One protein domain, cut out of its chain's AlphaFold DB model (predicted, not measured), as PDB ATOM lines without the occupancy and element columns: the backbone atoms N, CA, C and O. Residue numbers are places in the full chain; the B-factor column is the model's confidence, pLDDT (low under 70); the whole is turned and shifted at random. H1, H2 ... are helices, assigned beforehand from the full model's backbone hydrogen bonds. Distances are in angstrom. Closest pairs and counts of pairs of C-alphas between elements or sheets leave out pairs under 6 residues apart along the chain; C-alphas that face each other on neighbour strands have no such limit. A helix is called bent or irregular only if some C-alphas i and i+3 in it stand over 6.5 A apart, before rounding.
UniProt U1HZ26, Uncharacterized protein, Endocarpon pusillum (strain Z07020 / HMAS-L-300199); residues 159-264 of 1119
ATOM      1  N   TRP A 159     129.438 191.142 201.826       86.44
ATOM      2  CA  TRP A 159     130.214 189.901 201.758       86.44
ATOM      3  C   TRP A 159     129.394 188.647 201.410       86.44
ATOM      4  O   TRP A 159     129.939 187.739 200.796       86.44
ATOM      5  N   LEU A 160     128.093 188.615 201.728       86.69
ATOM      6  CA  LEU A 160     127.189 187.498 201.407       86.69
ATOM      7  C   LEU A 160     126.340 187.745 200.144       86.69
ATOM      8  O   LEU A 160     125.514 186.914 199.771       86.69
ATOM      9  N   LYS A 161     126.517 188.877 199.449       89.19
ATOM     10  CA  LYS A 161     125.813 189.130 198.181       89.19
ATOM     11  C   LYS A 161     126.410 188.257 197.076       89.19
ATOM     12  O   LYS A 161     127.628 188.208 196.927       89.19
ATOM     13  N   LYS A 162     125.553 187.645 196.242       88.56
ATOM     14  CA  LYS A 162     125.950 186.721 195.152       88.56
ATOM     15  C   LYS A 162     127.131 187.232 194.308       88.56
ATOM     16  O   LYS A 162     128.042 186.467 194.027       88.56
ATOM     17  N   ARG A 163     127.161 188.530 193.970       92.56
ATOM     18  CA  ARG A 163     128.265 189.167 193.216       92.56
ATOM     19  C   ARG A 163     129.632 189.019 193.903       92.56
ATOM     20  O   ARG A 163     130.620 188.758 193.232       92.56
ATOM     21  N   THR A 164     129.683 189.170 195.226       91.06
ATOM     22  CA  THR A 164     130.914 189.081 196.024       91.06
ATOM     23  C   THR A 164     131.388 187.636 196.149       91.06
ATOM     24  O   THR A 164     132.574 187.366 195.998       91.06
ATOM     25  N   LEU A 165     130.458 186.696 196.349       90.75
ATOM     26  CA  LEU A 165     130.764 185.263 196.400       90.75
ATOM     27  C   LEU A 165     131.280 184.747 195.045       90.75
ATOM     28  O   LEU A 165     132.300 184.068 195.003       90.75
ATOM     29  N   VAL A 166     130.656 185.152 193.931       93.25
ATOM     30  CA  VAL A 166     131.149 184.848 192.573       93.25
ATOM     31  C   VAL A 166     132.538 185.449 192.332       93.25
ATOM     32  O   VAL A 166     133.390 184.779 191.756       93.25
ATOM     33  N   ALA A 167     132.815 186.665 192.817       93.44
ATOM     34  CA  ALA A 167     134.151 187.258 192.714       93.44
ATOM     35  C   ALA A 167     135.221 186.455 193.484       93.44
ATOM     36  O   ALA A 167     136.330 186.301 192.977       93.44
ATOM     37  N   PHE A 168     134.893 185.891 194.655       92.94
ATOM     38  CA  PHE A 168     135.783 184.953 195.351       92.94
ATOM     39  C   PHE A 168     135.983 183.651 194.564       92.94
ATOM     40  O   PHE A 168     137.121 183.219 194.419       92.94
ATOM     41  N   VAL A 169     134.924 183.051 194.006       93.69
ATOM     42  CA  VAL A 169     135.039 181.831 193.177       93.69
ATOM     43  C   VAL A 169     135.956 182.066 191.972       93.69
ATOM     44  O   VAL A 169     136.891 181.297 191.759       93.69
ATOM     45  N   VAL A 170     135.762 183.165 191.235       95.62
ATOM     46  CA  VAL A 170     136.633 183.549 190.109       95.62
ATOM     47  C   VAL A 170     138.077 183.773 190.570       95.62
ATOM     48  O   VAL A 170     139.004 183.310 189.911       95.62
ATOM     49  N   LEU A 171     138.292 184.423 191.719       93.88
ATOM     50  CA  LEU A 171     139.627 184.629 192.285       93.88
ATOM     51  C   LEU A 171     140.319 183.307 192.659       93.88
ATOM     52  O   LEU A 171     141.500 183.141 192.364       93.88
ATOM     53  N   TYR A 172     139.602 182.354 193.262       93.00
ATOM     54  CA  TYR A 172     140.152 181.036 193.586       93.00
ATOM     55  C   TYR A 172     140.465 180.213 192.329       93.00
ATOM     56  O   TYR A 172     141.511 179.571 192.286       93.00
ATOM     57  N   ILE A 173     139.636 180.295 191.280       95.44
ATOM     58  CA  ILE A 173     139.924 179.681 189.971       95.44
ATOM     59  C   ILE A 173     141.189 180.296 189.351       95.44
ATOM     60  O   ILE A 173     142.066 179.559 188.913       95.44
ATOM     61  N   ILE A 174     141.337 181.626 189.367       95.12
ATOM     62  CA  ILE A 174     142.543 182.308 188.859       95.12
ATOM     63  C   ILE A 174     143.794 181.887 189.645       95.12
ATOM     64  O   ILE A 174     144.833 181.625 189.041       95.12
ATOM     65  N   LEU A 175     143.707 181.779 190.976       91.75
ATOM     66  CA  LEU A 175     144.819 181.308 191.806       91.75
ATOM     67  C   LEU A 175     145.180 179.847 191.493       91.75
ATOM     68  O   LEU A 175     146.357 179.551 191.294       91.75
ATOM     69  N   LEU A 176     144.192 178.958 191.370       93.25
ATOM     70  CA  LEU A 176     144.394 177.552 191.010       93.25
ATOM     71  C   LEU A 176     145.036 177.408 189.620       93.25
ATOM     72  O   LEU A 176     146.044 176.717 189.484       93.25
ATOM     73  N   LEU A 177     144.533 178.131 188.616       95.06
ATOM     74  CA  LEU A 177     145.133 178.182 187.279       95.06
ATOM     75  C   LEU A 177     146.562 178.738 187.318       95.06
ATOM     76  O   LEU A 177     147.433 178.212 186.630       95.06
ATOM     77  N   SER A 178     146.843 179.748 188.151       91.00
ATOM     78  CA  SER A 178     148.203 180.277 188.299       91.00
ATOM     79  C   SER A 178     149.177 179.248 188.880       91.00
ATOM     80  O   SER A 178     150.314 179.176 188.425       91.00
ATOM     81  N   VAL A 179     148.732 178.396 189.813       90.62
ATOM     82  CA  VAL A 179     149.547 177.301 190.369       90.62
ATOM     83  C   VAL A 179     149.772 176.195 189.335       90.62
ATOM     84  O   VAL A 179     150.896 175.718 189.210       90.62
ATOM     85  N   ILE A 180     148.754 175.832 188.546       92.50
ATOM     86  CA  ILE A 180     148.892 174.853 187.451       92.50
ATOM     87  C   ILE A 180     149.857 175.366 186.372       92.50
ATOM     88  O   ILE A 180     150.748 174.631 185.951       92.50
ATOM     89  N   LEU A 181     149.743 176.635 185.967       91.19
ATOM     90  CA  LEU A 181     150.656 177.261 185.005       91.19
ATOM     91  C   LEU A 181     152.085 177.365 185.555       91.19
ATOM     92  O   LEU A 181     153.036 177.082 184.830       91.19
ATOM     93  N   LEU A 182     152.257 177.720 186.833       87.62
ATOM     94  CA  LEU A 182     153.568 177.712 187.490       87.62
ATOM     95  C   LEU A 182     154.169 176.302 187.538       87.62
ATOM     96  O   LEU A 182     155.362 176.156 187.293       87.62
ATOM     97  N   TRP A 183     153.370 175.267 187.805       87.19
ATOM     98  CA  TRP A 183     153.826 173.875 187.797       87.19
ATOM     99  C   TRP A 183     154.226 173.403 186.393       87.19
ATOM    100  O   TRP A 183     155.308 172.842 186.231       87.19
ATOM    101  N   HIS A 184     153.416 173.699 185.372       89.44
ATOM    102  CA  HIS A 184     153.715 173.386 183.972       89.44
ATOM    103  C   HIS A 184     155.001 174.085 183.507       89.44
ATOM    104  O   HIS A 184     155.955 173.412 183.131       89.44
ATOM    105  N   PHE A 185     155.114 175.411 183.658       85.56
ATOM    106  CA  PHE A 185     156.344 176.129 183.301       85.56
ATOM    107  C   PHE A 185     157.557 175.744 184.162       85.56
ATOM    108  O   PHE A 185     158.686 175.888 183.698       85.56
ATOM    109  N   SER A 186     157.355 175.253 185.390       84.56
ATOM    110  CA  SER A 186     158.429 174.687 186.212       84.56
ATOM    111  C   SER A 186     158.870 173.305 185.730       84.56
ATOM    112  O   SER A 186     160.019 172.944 185.962       84.56
ATOM    113  N   ARG A 187     157.990 172.524 185.095       84.81
ATOM    114  CA  ARG A 187     158.316 171.211 184.525       84.81
ATOM    115  C   ARG A 187     158.999 171.343 183.164       84.81
ATOM    116  O   ARG A 187     159.967 170.643 182.910       84.81
ATOM    117  N   ASP A 188     158.548 172.282 182.339       82.75
ATOM    118  CA  ASP A 188     159.059 172.518 180.981       82.75
ATOM    119  C   ASP A 188     160.447 173.196 180.938       82.75
ATOM    120  O   ASP A 188     161.005 173.399 179.859       82.75
ATOM    121  N   ARG A 189     160.972 173.649 182.086       75.00
ATOM    122  CA  ARG A 189     162.186 174.488 182.181       75.00
ATOM    123  C   ARG A 189     163.174 174.056 183.270       75.00
ATOM    124  O   ARG A 189     164.052 174.842 183.618       75.00
ATOM    125  N   ASP A 190     162.997 172.865 183.843       71.31
ATOM    126  CA  ASP A 190     163.750 172.375 185.013       71.31
ATOM    127  C   ASP A 190     163.738 173.352 186.213       71.31
ATOM    128  O   ASP A 190     164.687 173.467 186.990       71.31
ATOM    129  N   GLY A 191     162.617 174.058 186.387       68.50
ATOM    130  CA  GLY A 191     162.384 175.026 187.457       68.50
ATOM    131  C   GLY A 191     162.623 176.494 187.084       68.50
ATOM    132  O   GLY A 191     162.972 176.868 185.966       68.50
ATOM    133  N   PHE A 192     162.405 177.375 188.061       67.38
ATOM    134  CA  PHE A 192     162.581 178.820 187.898       67.38
ATOM    135  C   PHE A 192     164.009 179.247 188.265       67.38
ATOM    136  O   PHE A 192     164.252 179.761 189.357       67.38
ATOM    137  N   ALA A 193     164.957 179.037 187.346       53.31
ATOM    138  CA  ALA A 193     166.365 179.392 187.533       53.31
ATOM    139  C   ALA A 193     166.550 180.890 187.905       53.31
ATOM    140  O   ALA A 193     166.257 181.773 187.086       53.31
ATOM    141  N   PRO A 194     167.057 181.223 189.110       51.94
ATOM    142  CA  PRO A 194     167.107 182.600 189.596       51.94
ATOM    143  C   PRO A 194     168.310 183.364 189.018       51.94
ATOM    144  O   PRO A 194     169.281 183.645 189.714       51.94
ATOM    145  N   ARG A 195     168.216 183.798 187.752       42.22
ATOM    146  CA  ARG A 195     169.204 184.692 187.095       42.22
ATOM    147  C   ARG A 195     169.378 186.073 187.765       42.22
ATOM    148  O   ARG A 195     170.146 186.893 187.274       42.22
ATOM    149  N   ILE A 196     168.658 186.357 188.853       43.78
ATOM    150  CA  ILE A 196     168.679 187.626 189.591       43.78
ATOM    151  C   ILE A 196     168.704 187.309 191.094       43.78
ATOM    152  O   ILE A 196     167.671 186.999 191.689       43.78
ATOM    153  N   SER A 197     169.880 187.417 191.717       49.00
ATOM    154  CA  SER A 197     170.106 187.096 193.138       49.00
ATOM    155  C   SER A 197     169.309 187.971 194.116       49.00
ATOM    156  O   SER A 197     169.032 187.551 195.237       49.00
ATOM    157  N   THR A 198     168.874 189.161 193.695       51.22
ATOM    158  CA  THR A 198     168.060 190.082 194.503       51.22
ATOM    159  C   THR A 198     166.570 189.719 194.569       51.22
ATOM    160  O   THR A 198     165.861 190.259 195.414       51.22
ATOM    161  N   ASN A 199     166.076 188.798 193.729       58.22
ATOM    162  CA  ASN A 199     164.639 188.517 193.591       58.22
ATOM    163  C   ASN A 199     164.112 187.328 194.416       58.22
ATOM    164  O   ASN A 199     162.917 187.033 194.329       58.22
ATOM    165  N   HIS A 200     164.935 186.642 195.226       64.44
ATOM    166  CA  HIS A 200     164.458 185.459 195.964       64.44
ATOM    167  C   HIS A 200     163.314 185.805 196.931       64.44
ATOM    168  O   HIS A 200     162.310 185.096 196.959       64.44
ATOM    169  N   TYR A 201     163.415 186.920 197.664       69.69
ATOM    170  CA  TYR A 201     162.400 187.343 198.636       69.69
ATOM    171  C   TYR A 201     161.018 187.563 197.998       69.69
ATOM    172  O   TYR A 201     160.000 187.256 198.616       69.69
ATOM    173  N   THR A 202     160.970 188.026 196.745       74.00
ATOM    174  CA  THR A 202     159.725 188.203 195.980       74.00
ATOM    175  C   THR A 202     159.009 186.869 195.763       74.00
ATOM    176  O   THR A 202     157.792 186.795 195.925       74.00
ATOM    177  N   TRP A 203     159.754 185.800 195.468       71.69
ATOM    178  CA  TRP A 203     159.205 184.450 195.308       71.69
ATOM    179  C   TRP A 203     158.921 183.754 196.647       71.69
ATOM    180  O   TRP A 203     157.926 183.044 196.753       71.69
ATOM    181  N   THR A 204     159.734 183.990 197.685       73.12
ATOM    182  CA  THR A 204     159.514 183.430 199.033       73.12
ATOM    183  C   THR A 204     158.272 184.021 199.714       73.12
ATOM    184  O   THR A 204     157.507 183.291 200.339       73.12
ATOM    185  N   TYR A 205     158.047 185.335 199.601       81.38
ATOM    186  CA  TYR A 205     156.993 186.030 200.352       81.38
ATOM    187  C   TYR A 205     155.774 186.431 199.514       81.38
ATOM    188  O   TYR A 205     154.683 186.546 200.070       81.38
ATOM    189  N   GLY A 206     155.925 186.640 198.203       82.00
ATOM    190  CA  GLY A 206     154.864 187.143 197.322       82.00
ATOM    191  C   GLY A 206     153.583 186.297 197.332       82.00
ATOM    192  O   GLY A 206     152.523 186.842 197.655       82.00
ATOM    193  N   PRO A 207     153.647 184.978 197.055       84.31
ATOM    194  CA  PRO A 207     152.469 184.107 197.074       84.31
ATOM    195  C   PRO A 207     151.771 184.103 198.440       84.31
ATOM    196  O   PRO A 207     150.554 184.266 198.529       84.31
ATOM    197  N   THR A 208     152.547 184.005 199.522       81.75
ATOM    198  CA  THR A 208     152.046 183.984 200.902       81.75
ATOM    199  C   THR A 208     151.377 185.307 201.288       81.75
ATOM    200  O   THR A 208     150.325 185.301 201.924       81.75
ATOM    201  N   ALA A 209     151.923 186.447 200.854       83.38
ATOM    202  CA  ALA A 209     151.329 187.764 201.074       83.38
ATOM    203  C   ALA A 209     149.993 187.935 200.329       83.38
ATOM    204  O   ALA A 209     149.032 188.441 200.910       83.38
ATOM    205  N   VAL A 210     149.896 187.459 199.080       87.06
ATOM    206  CA  VAL A 210     148.626 187.431 198.329       87.06
ATOM    207  C   VAL A 210     147.594 186.567 199.057       87.06
ATOM    208  O   VAL A 210     146.479 187.029 199.304       87.06
ATOM    209  N   LEU A 211     147.964 185.354 199.481       85.12
ATOM    210  CA  LEU A 211     147.065 184.461 200.219       85.12
ATOM    211  C   LEU A 211     146.593 185.071 201.549       85.12
ATOM    212  O   LEU A 211     145.406 184.987 201.860       85.12
ATOM    213  N   VAL A 212     147.463 185.751 202.305       84.38
ATOM    214  CA  VAL A 212     147.080 186.448 203.548       84.38
ATOM    215  C   VAL A 212     146.073 187.577 203.292       84.38
ATOM    216  O   VAL A 212     145.139 187.741 204.081       84.38
ATOM    217  N   ILE A 213     146.183 188.311 202.178       85.31
ATOM    218  CA  ILE A 213     145.177 189.312 201.782       85.31
ATOM    219  C   ILE A 213     143.833 188.633 201.468       85.31
ATOM    220  O   ILE A 213     142.797 189.068 201.973       85.31
ATOM    221  N   VAL A 214     143.838 187.541 200.694       87.44
ATOM    222  CA  VAL A 214     142.611 186.800 200.340       87.44
ATOM    223  C   VAL A 214     141.937 186.200 201.578       87.44
ATOM    224  O   VAL A 214     140.730 186.362 201.749       87.44
ATOM    225  N   VAL A 215     142.700 185.593 202.492       83.38
ATOM    226  CA  VAL A 215     142.197 185.078 203.777       83.38
ATOM    227  C   VAL A 215     141.658 186.211 204.659       83.38
ATOM    228  O   VAL A 215     140.597 186.063 205.266       83.38
ATOM    229  N   GLY A 216     142.323 187.370 204.695       81.50
ATOM    230  CA  GLY A 216     141.861 188.551 205.433       81.50
ATOM    231  C   GLY A 216     140.516 189.101 204.938       81.50
ATOM    232  O   GLY A 216     139.706 189.562 205.748       81.50
ATOM    233  N   LEU A 217     140.249 189.004 203.631       85.75
ATOM    234  CA  LEU A 217     138.956 189.335 203.022       85.75
ATOM    235  C   LEU A 217     137.913 188.230 203.276       85.75
ATOM    236  O   LEU A 217     136.796 188.529 203.695       85.75
ATOM    237  N   TRP A 218     138.279 186.956 203.104       85.62
ATOM    238  CA  TRP A 218     137.396 185.809 203.361       85.62
ATOM    239  C   TRP A 218     136.933 185.731 204.826       85.62
ATOM    240  O   TRP A 218     135.787 185.373 205.101       85.62
ATOM    241  N   ARG A 219     137.767 186.178 205.779       80.94
ATOM    242  CA  ARG A 219     137.415 186.298 207.207       80.94
ATOM    243  C   ARG A 219     136.147 187.129 207.443       80.94
ATOM    244  O   ARG A 219     135.443 186.883 208.418       80.94
ATOM    245  N   GLN A 220     135.828 188.079 206.560       84.25
ATOM    246  CA  GLN A 220     134.583 188.851 206.627       84.25
ATOM    247  C   GLN A 220     133.365 188.005 206.223       84.25
ATOM    248  O   GLN A 220     132.345 188.058 206.905       84.25
ATOM    249  N   VAL A 221     133.476 187.187 205.167       85.44
ATOM    250  CA  VAL A 221     132.425 186.236 204.749       85.44
ATOM    251  C   VAL A 221     132.103 185.290 205.908       85.44
ATOM    252  O   VAL A 221     130.953 185.222 206.336       85.44
ATOM    253  N   ALA A 222     133.140 184.664 206.480       80.25
ATOM    254  CA  ALA A 222     133.023 183.739 207.607       80.25
ATOM    255  C   ALA A 222     132.409 184.389 208.866       80.25
ATOM    256  O   ALA A 222     131.540 183.801 209.508       80.25
ATOM    257  N   TYR A 223     132.812 185.622 209.200       80.69
ATOM    258  CA  TYR A 223     132.228 186.373 210.317       80.69
ATOM    259  C   TYR A 223     130.724 186.611 210.119       80.69
ATOM    260  O   TYR A 223     129.927 186.311 211.009       80.69
ATOM    261  N   TYR A 224     130.315 187.105 208.946       84.06
ATOM    262  CA  TYR A 224     128.906 187.406 208.685       84.06
ATOM    263  C   TYR A 224     128.025 186.149 208.589       84.06
ATOM    264  O   TYR A 224     126.868 186.217 209.002       84.06
ATOM    265  N   SER A 225     128.545 185.000 208.136       82.31
ATOM    266  CA  SER A 225     127.817 183.725 208.245       82.31
ATOM    267  C   SER A 225     127.639 183.282 209.702       82.31
ATOM    268  O   SER A 225     126.524 182.935 210.090       82.31
ATOM    269  N   SER A 226     128.682 183.370 210.538       79.19
ATOM    270  CA  SER A 226     128.600 182.994 211.961       79.19
ATOM    271  C   SER A 226     127.651 183.883 212.772       79.19
ATOM    272  O   SER A 226     126.999 183.397 213.692       79.19
ATOM    273  N   VAL A 227     127.539 185.171 212.423       82.06
ATOM    274  CA  VAL A 227     126.583 186.108 213.044       82.06
ATOM    275  C   VAL A 227     125.134 185.808 212.637       82.06
ATOM    276  O   VAL A 227     124.231 185.970 213.455       82.06
ATOM    277  N   LEU A 228     124.888 185.378 211.394       83.56
ATOM    278  CA  LEU A 228     123.531 185.167 210.871       83.56
ATOM    279  C   LEU A 228     122.974 183.751 211.096       83.56
ATOM    280  O   LEU A 228     121.754 183.588 211.101       83.56
ATOM    281  N   ALA A 229     123.821 182.745 211.327       81.06
ATOM    282  CA  ALA A 229     123.383 181.358 211.512       81.06
ATOM    283  C   ALA A 229     122.311 181.158 212.618       81.06
ATOM    284  O   ALA A 229     121.305 180.510 212.325       81.06
ATOM    285  N   PRO A 230     122.413 181.753 213.830       81.12
ATOM    286  CA  PRO A 230     121.381 181.590 214.866       81.12
ATOM    287  C   PRO A 230     120.009 182.166 214.473       81.12
ATOM    288  O   PRO A 230     118.972 181.630 214.861       81.12
ATOM    289  N   TRP A 231     119.989 183.235 213.668       81.38
ATOM    290  CA  TRP A 231     118.757 183.841 213.149       81.38
ATOM    291  C   TRP A 231     118.105 182.981 212.059       81.38
ATOM    292  O   TRP A 231     116.879 182.927 211.956       81.38
ATOM    293  N   HIS A 232     118.913 182.282 211.256       79.00
ATOM    294  CA  HIS A 232     118.430 181.348 210.235       79.00
ATOM    295  C   HIS A 232     117.790 180.097 210.856       79.00
ATOM    296  O   HIS A 232     116.725 179.676 210.409       79.00
ATOM    297  N   GLU A 233     118.359 179.569 211.943       76.31
ATOM    298  CA  GLU A 233     117.730 178.486 212.715       76.31
ATOM    299  C   GLU A 233     116.482 178.957 213.476       76.31
ATOM    300  O   GLU A 233     115.468 178.259 213.500       76.31
ATOM    301  N   MET A 234     116.474 180.186 214.006       75.75
ATOM    302  CA  MET A 234     115.260 180.768 214.592       75.75
ATOM    303  C   MET A 234     114.121 180.892 213.562       75.75
ATOM    304  O   MET A 234     112.973 180.588 213.883       75.75
ATOM    305  N   LYS A 235     114.423 181.233 212.299       73.94
ATOM    306  CA  LYS A 235     113.440 181.236 211.194       73.94
ATOM    307  C   LYS A 235     112.837 179.846 210.923       73.94
ATOM    308  O   LYS A 235     111.714 179.766 210.430       73.94
ATOM    309  N   ARG A 236     113.560 178.764 211.238       67.56
ATOM    310  CA  ARG A 236     113.104 177.365 211.119       67.56
ATOM    311  C   ARG A 236     112.308 176.872 212.339       67.56
ATOM    312  O   ARG A 236     111.720 175.800 212.259       67.56
ATOM    313  N   GLY A 237     112.261 177.635 213.437       64.38
ATOM    314  CA  GLY A 237     111.609 177.228 214.689       64.38
ATOM    315  C   GLY A 237     112.485 176.365 215.607       64.38
ATOM    316  O   GLY A 237     111.967 175.499 216.305       64.38
ATOM    317  N   ALA A 238     113.808 176.565 215.585       65.00
ATOM    318  CA  ALA A 238     114.757 175.783 216.378       65.00
ATOM    319  C   ALA A 238     114.674 176.020 217.904       65.00
ATOM    320  O   ALA A 238     114.275 177.084 218.377       65.00
ATOM    321  N   GLU A 239     115.142 175.032 218.675       69.06
ATOM    322  CA  GLU A 239     115.306 175.113 220.134       69.06
ATOM    323  C   GLU A 239     116.264 176.254 220.548       69.06
ATOM    324  O   GLU A 239     117.156 176.654 219.793       69.06
ATOM    325  N   SER A 240     116.122 176.765 221.775       67.31
ATOM    326  CA  SER A 240     117.000 177.795 222.356       67.31
ATOM    327  C   SER A 240     118.483 177.395 222.386       67.31
ATOM    328  O   SER A 240     119.343 178.259 222.214       67.31
ATOM    329  N   SER A 241     118.784 176.101 222.533       71.50
ATOM    330  CA  SER A 241     120.130 175.510 222.454       71.50
ATOM    331  C   SER A 241     120.807 175.759 221.093       71.50
ATOM    332  O   SER A 241     121.987 176.103 221.036       71.50
ATOM    333  N   ARG A 242     120.035 175.649 220.002       68.75
ATOM    334  CA  ARG A 242     120.459 175.799 218.600       68.75
ATOM    335  C   ARG A 242     120.201 177.204 218.031       68.75
ATOM    336  O   ARG A 242     120.425 177.435 216.847       68.75
ATOM    337  N   SER A 243     119.739 178.149 218.851       78.00
ATOM    338  CA  SER A 243     119.421 179.519 218.423       78.00
ATOM    339  C   SER A 243     119.836 180.573 219.460       78.00
ATOM    340  O   SER A 243     120.912 181.152 219.357       78.00
ATOM    341  N   LEU A 244     119.011 180.822 220.478       79.12
ATOM    342  CA  LEU A 244     119.191 181.898 221.462       79.12
ATOM    343  C   LEU A 244     120.514 181.823 222.242       79.12
ATOM    344  O   LEU A 244     121.164 182.848 222.450       79.12
ATOM    345  N   LEU A 245     120.918 180.626 222.665       78.69
ATOM    346  CA  LEU A 245     122.148 180.389 223.432       78.69
ATOM    347  C   LEU A 245     123.368 180.113 222.537       78.69
ATOM    348  O   LEU A 245     124.497 180.082 223.027       78.69
ATOM    349  N   LEU A 246     123.155 179.927 221.233       75.69
ATOM    350  CA  LEU A 246     124.201 179.579 220.281       75.69
ATOM    351  C   LEU A 246     125.070 180.805 219.964       75.69
ATOM    352  O   LEU A 246     124.573 181.889 219.656       75.69
ATOM    353  N   GLY A 247     126.389 180.634 220.035       71.81
ATOM    354  CA  GLY A 247     127.355 181.704 219.799       71.81
ATOM    355  C   GLY A 247     128.549 181.214 218.997       71.81
ATOM    356  O   GLY A 247     129.530 180.764 219.576       71.81
ATOM    357  N   TYR A 248     128.500 181.354 217.671       69.94
ATOM    358  CA  TYR A 248     129.602 180.993 216.765       69.94
ATOM    359  C   TYR A 248     130.721 182.045 216.673       69.94
ATOM    360  O   TYR A 248     131.674 181.862 215.921       69.94
ATOM    361  N   VAL A 249     130.604 183.169 217.386       71.56
ATOM    362  CA  VAL A 249     131.520 184.317 217.245       71.56
ATOM    363  C   VAL A 249     132.582 184.359 218.350       71.56
ATOM    364  O   VAL A 249     133.712 184.748 218.086       71.56
ATOM    365  N   SER A 250     132.247 183.945 219.578       67.38
ATOM    366  CA  SER A 250     133.139 183.983 220.753       67.38
ATOM    367  C   SER A 250     134.030 182.758 221.048       67.38
ATOM    368  O   SER A 250     135.022 182.953 221.752       67.38
ATOM    369  N   PRO A 251     133.718 181.507 220.642       64.12
ATOM    370  CA  PRO A 251     134.566 180.361 220.970       64.12
ATOM    371  C   PRO A 251     135.885 180.376 220.188       64.12
ATOM    372  O   PRO A 251     136.010 181.006 219.141       64.12
ATOM    373  N   PHE A 252     136.876 179.628 220.671       63.03
ATOM    374  CA  PHE A 252     138.115 179.405 219.924       63.03
ATOM    375  C   PHE A 252     137.826 178.645 218.616       63.03
ATOM    376  O   PHE A 252     136.942 177.792 218.589       63.03
ATOM    377  N   GLN A 253     138.573 178.901 217.536       62.41
ATOM    378  CA  GLN A 253     138.232 178.382 216.197       62.41
ATOM    379  C   GLN A 253     138.136 176.848 216.117       62.41
ATOM    380  O   GLN A 253     137.267 176.335 215.420       62.41
ATOM    381  N   VAL A 254     138.945 176.109 216.885       60.56
ATOM    382  CA  VAL A 254     138.844 174.637 216.974       60.56
ATOM    383  C   VAL A 254     137.552 174.191 217.678       60.56
ATOM    384  O   VAL A 254     136.962 173.188 217.292       60.56
ATOM    385  N   ILE A 255     137.061 174.967 218.652       62.72
ATOM    386  CA  ILE A 255     135.765 174.735 219.314       62.72
ATOM    387  C   ILE A 255     134.614 175.094 218.365       62.72
ATOM    388  O   ILE A 255     133.604 174.401 218.353       62.72
ATOM    389  N   ILE A 256     134.760 176.135 217.535       60.19
ATOM    390  CA  ILE A 256     133.789 176.438 216.468       60.19
ATOM    391  C   ILE A 256     133.741 175.285 215.457       60.19
ATOM    392  O   ILE A 256     132.652 174.901 215.047       60.19
ATOM    393  N   PHE A 257     134.887 174.697 215.097       58.91
ATOM    394  CA  PHE A 257     134.940 173.548 214.193       58.91
ATOM    395  C   PHE A 257     134.258 172.311 214.792       58.91
ATOM    396  O   PHE A 257     133.372 171.753 214.152       58.91
ATOM    397  N   SER A 258     134.585 171.916 216.029       54.88
ATOM    398  CA  SER A 258     133.935 170.759 216.665       54.88
ATOM    399  C   SER A 258     132.453 170.999 216.966       54.88
ATOM    400  O   SER A 258     131.642 170.113 216.736       54.88
ATOM    401  N   THR A 259     132.066 172.202 217.404       54.94
ATOM    402  CA  THR A 259     130.648 172.545 217.625       54.94
ATOM    403  C   THR A 259     129.884 172.605 216.304       54.94
ATOM    404  O   THR A 259     128.760 172.133 216.238       54.94
ATOM    405  N   GLY A 260     130.486 173.126 215.231       53.66
ATOM    406  CA  GLY A 260     129.889 173.107 213.894       53.66
ATOM    407  C   GLY A 260     129.709 171.686 213.355       53.66
ATOM    408  O   GLY A 260     128.665 171.389 212.789       53.66
ATOM    409  N   LEU A 261     130.683 170.799 213.593       52.84
ATOM    410  CA  LEU A 261     130.623 169.383 213.215       52.84
ATOM    411  C   LEU A 261     129.590 168.591 214.042       52.84
ATOM    412  O   LEU A 261     128.947 167.696 213.513       52.84
ATOM    413  N   LEU A 262     129.407 168.929 215.323       45.03
ATOM    414  CA  LEU A 262     128.427 168.296 216.224       45.03
ATOM    415  C   LEU A 262     127.012 168.901 216.120       45.03
ATOM    416  O   LEU A 262     126.048 168.301 216.588       45.03
ATOM    417  N   VAL A 263     126.871 170.086 215.520       46.12
ATOM    418  CA  VAL A 263     125.596 170.789 215.280       46.12
ATOM    419  C   VAL A 263     125.396 170.967 213.767       46.12
ATOM    420  O   VAL A 263     124.996 172.026 213.282       46.12
ATOM    421  N   LEU A 264     125.693 169.913 212.998       44.12
ATOM    422  CA  LEU A 264     125.755 169.930 211.531       44.12
ATOM    423  C   LEU A 264     124.372 169.897 210.839       44.12
ATOM    424  O   LEU A 264     124.149 169.174 209.871       44.12
TER     425      LEU A 264
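This is residues 159 to 264 of the 1119 residues of an uncharacterized protein of Endocarpon pusillum (strain Z07020 / HMAS-L-300199) (UniProt U1HZ26). A long rod is made by the long helix H2, with H1 running back past it as a loose partner and spreading away from it toward H1's last residues. After H2 the backbone folds back through residues 237 to 252 to the short H3. The printed part has 106 residues with three named helices, H1, H2 and H3, and no named strand: all helix, extended, radius of gyration of the C-alphas 20.4 A, spans 63 by 28 by 20 A.

H1, residues 162 to 187, begins at C-alpha (125.950, 186.721, 195.152) and measures 37.4 A. H2, residues 197 to 236, measures 60.6 A; it is irregular, C-alphas 198 and 201 being 7.5 A apart, with a kink of 37 degrees near residue 230. H3, residues 253 to 262, ends at (128.427, 168.296, 216.224).

H1 and H2 are near each other, their closest C-alphas 8.2 A apart. H3 is apart from H1 and H2. Each O i to N i+4 pair is within hydrogen-bond range in H1 and H3, and 27 of 36 in H2.

The printed part has no cut. The link H2 to H3 is long. Mean pLDDT of H3 is 57.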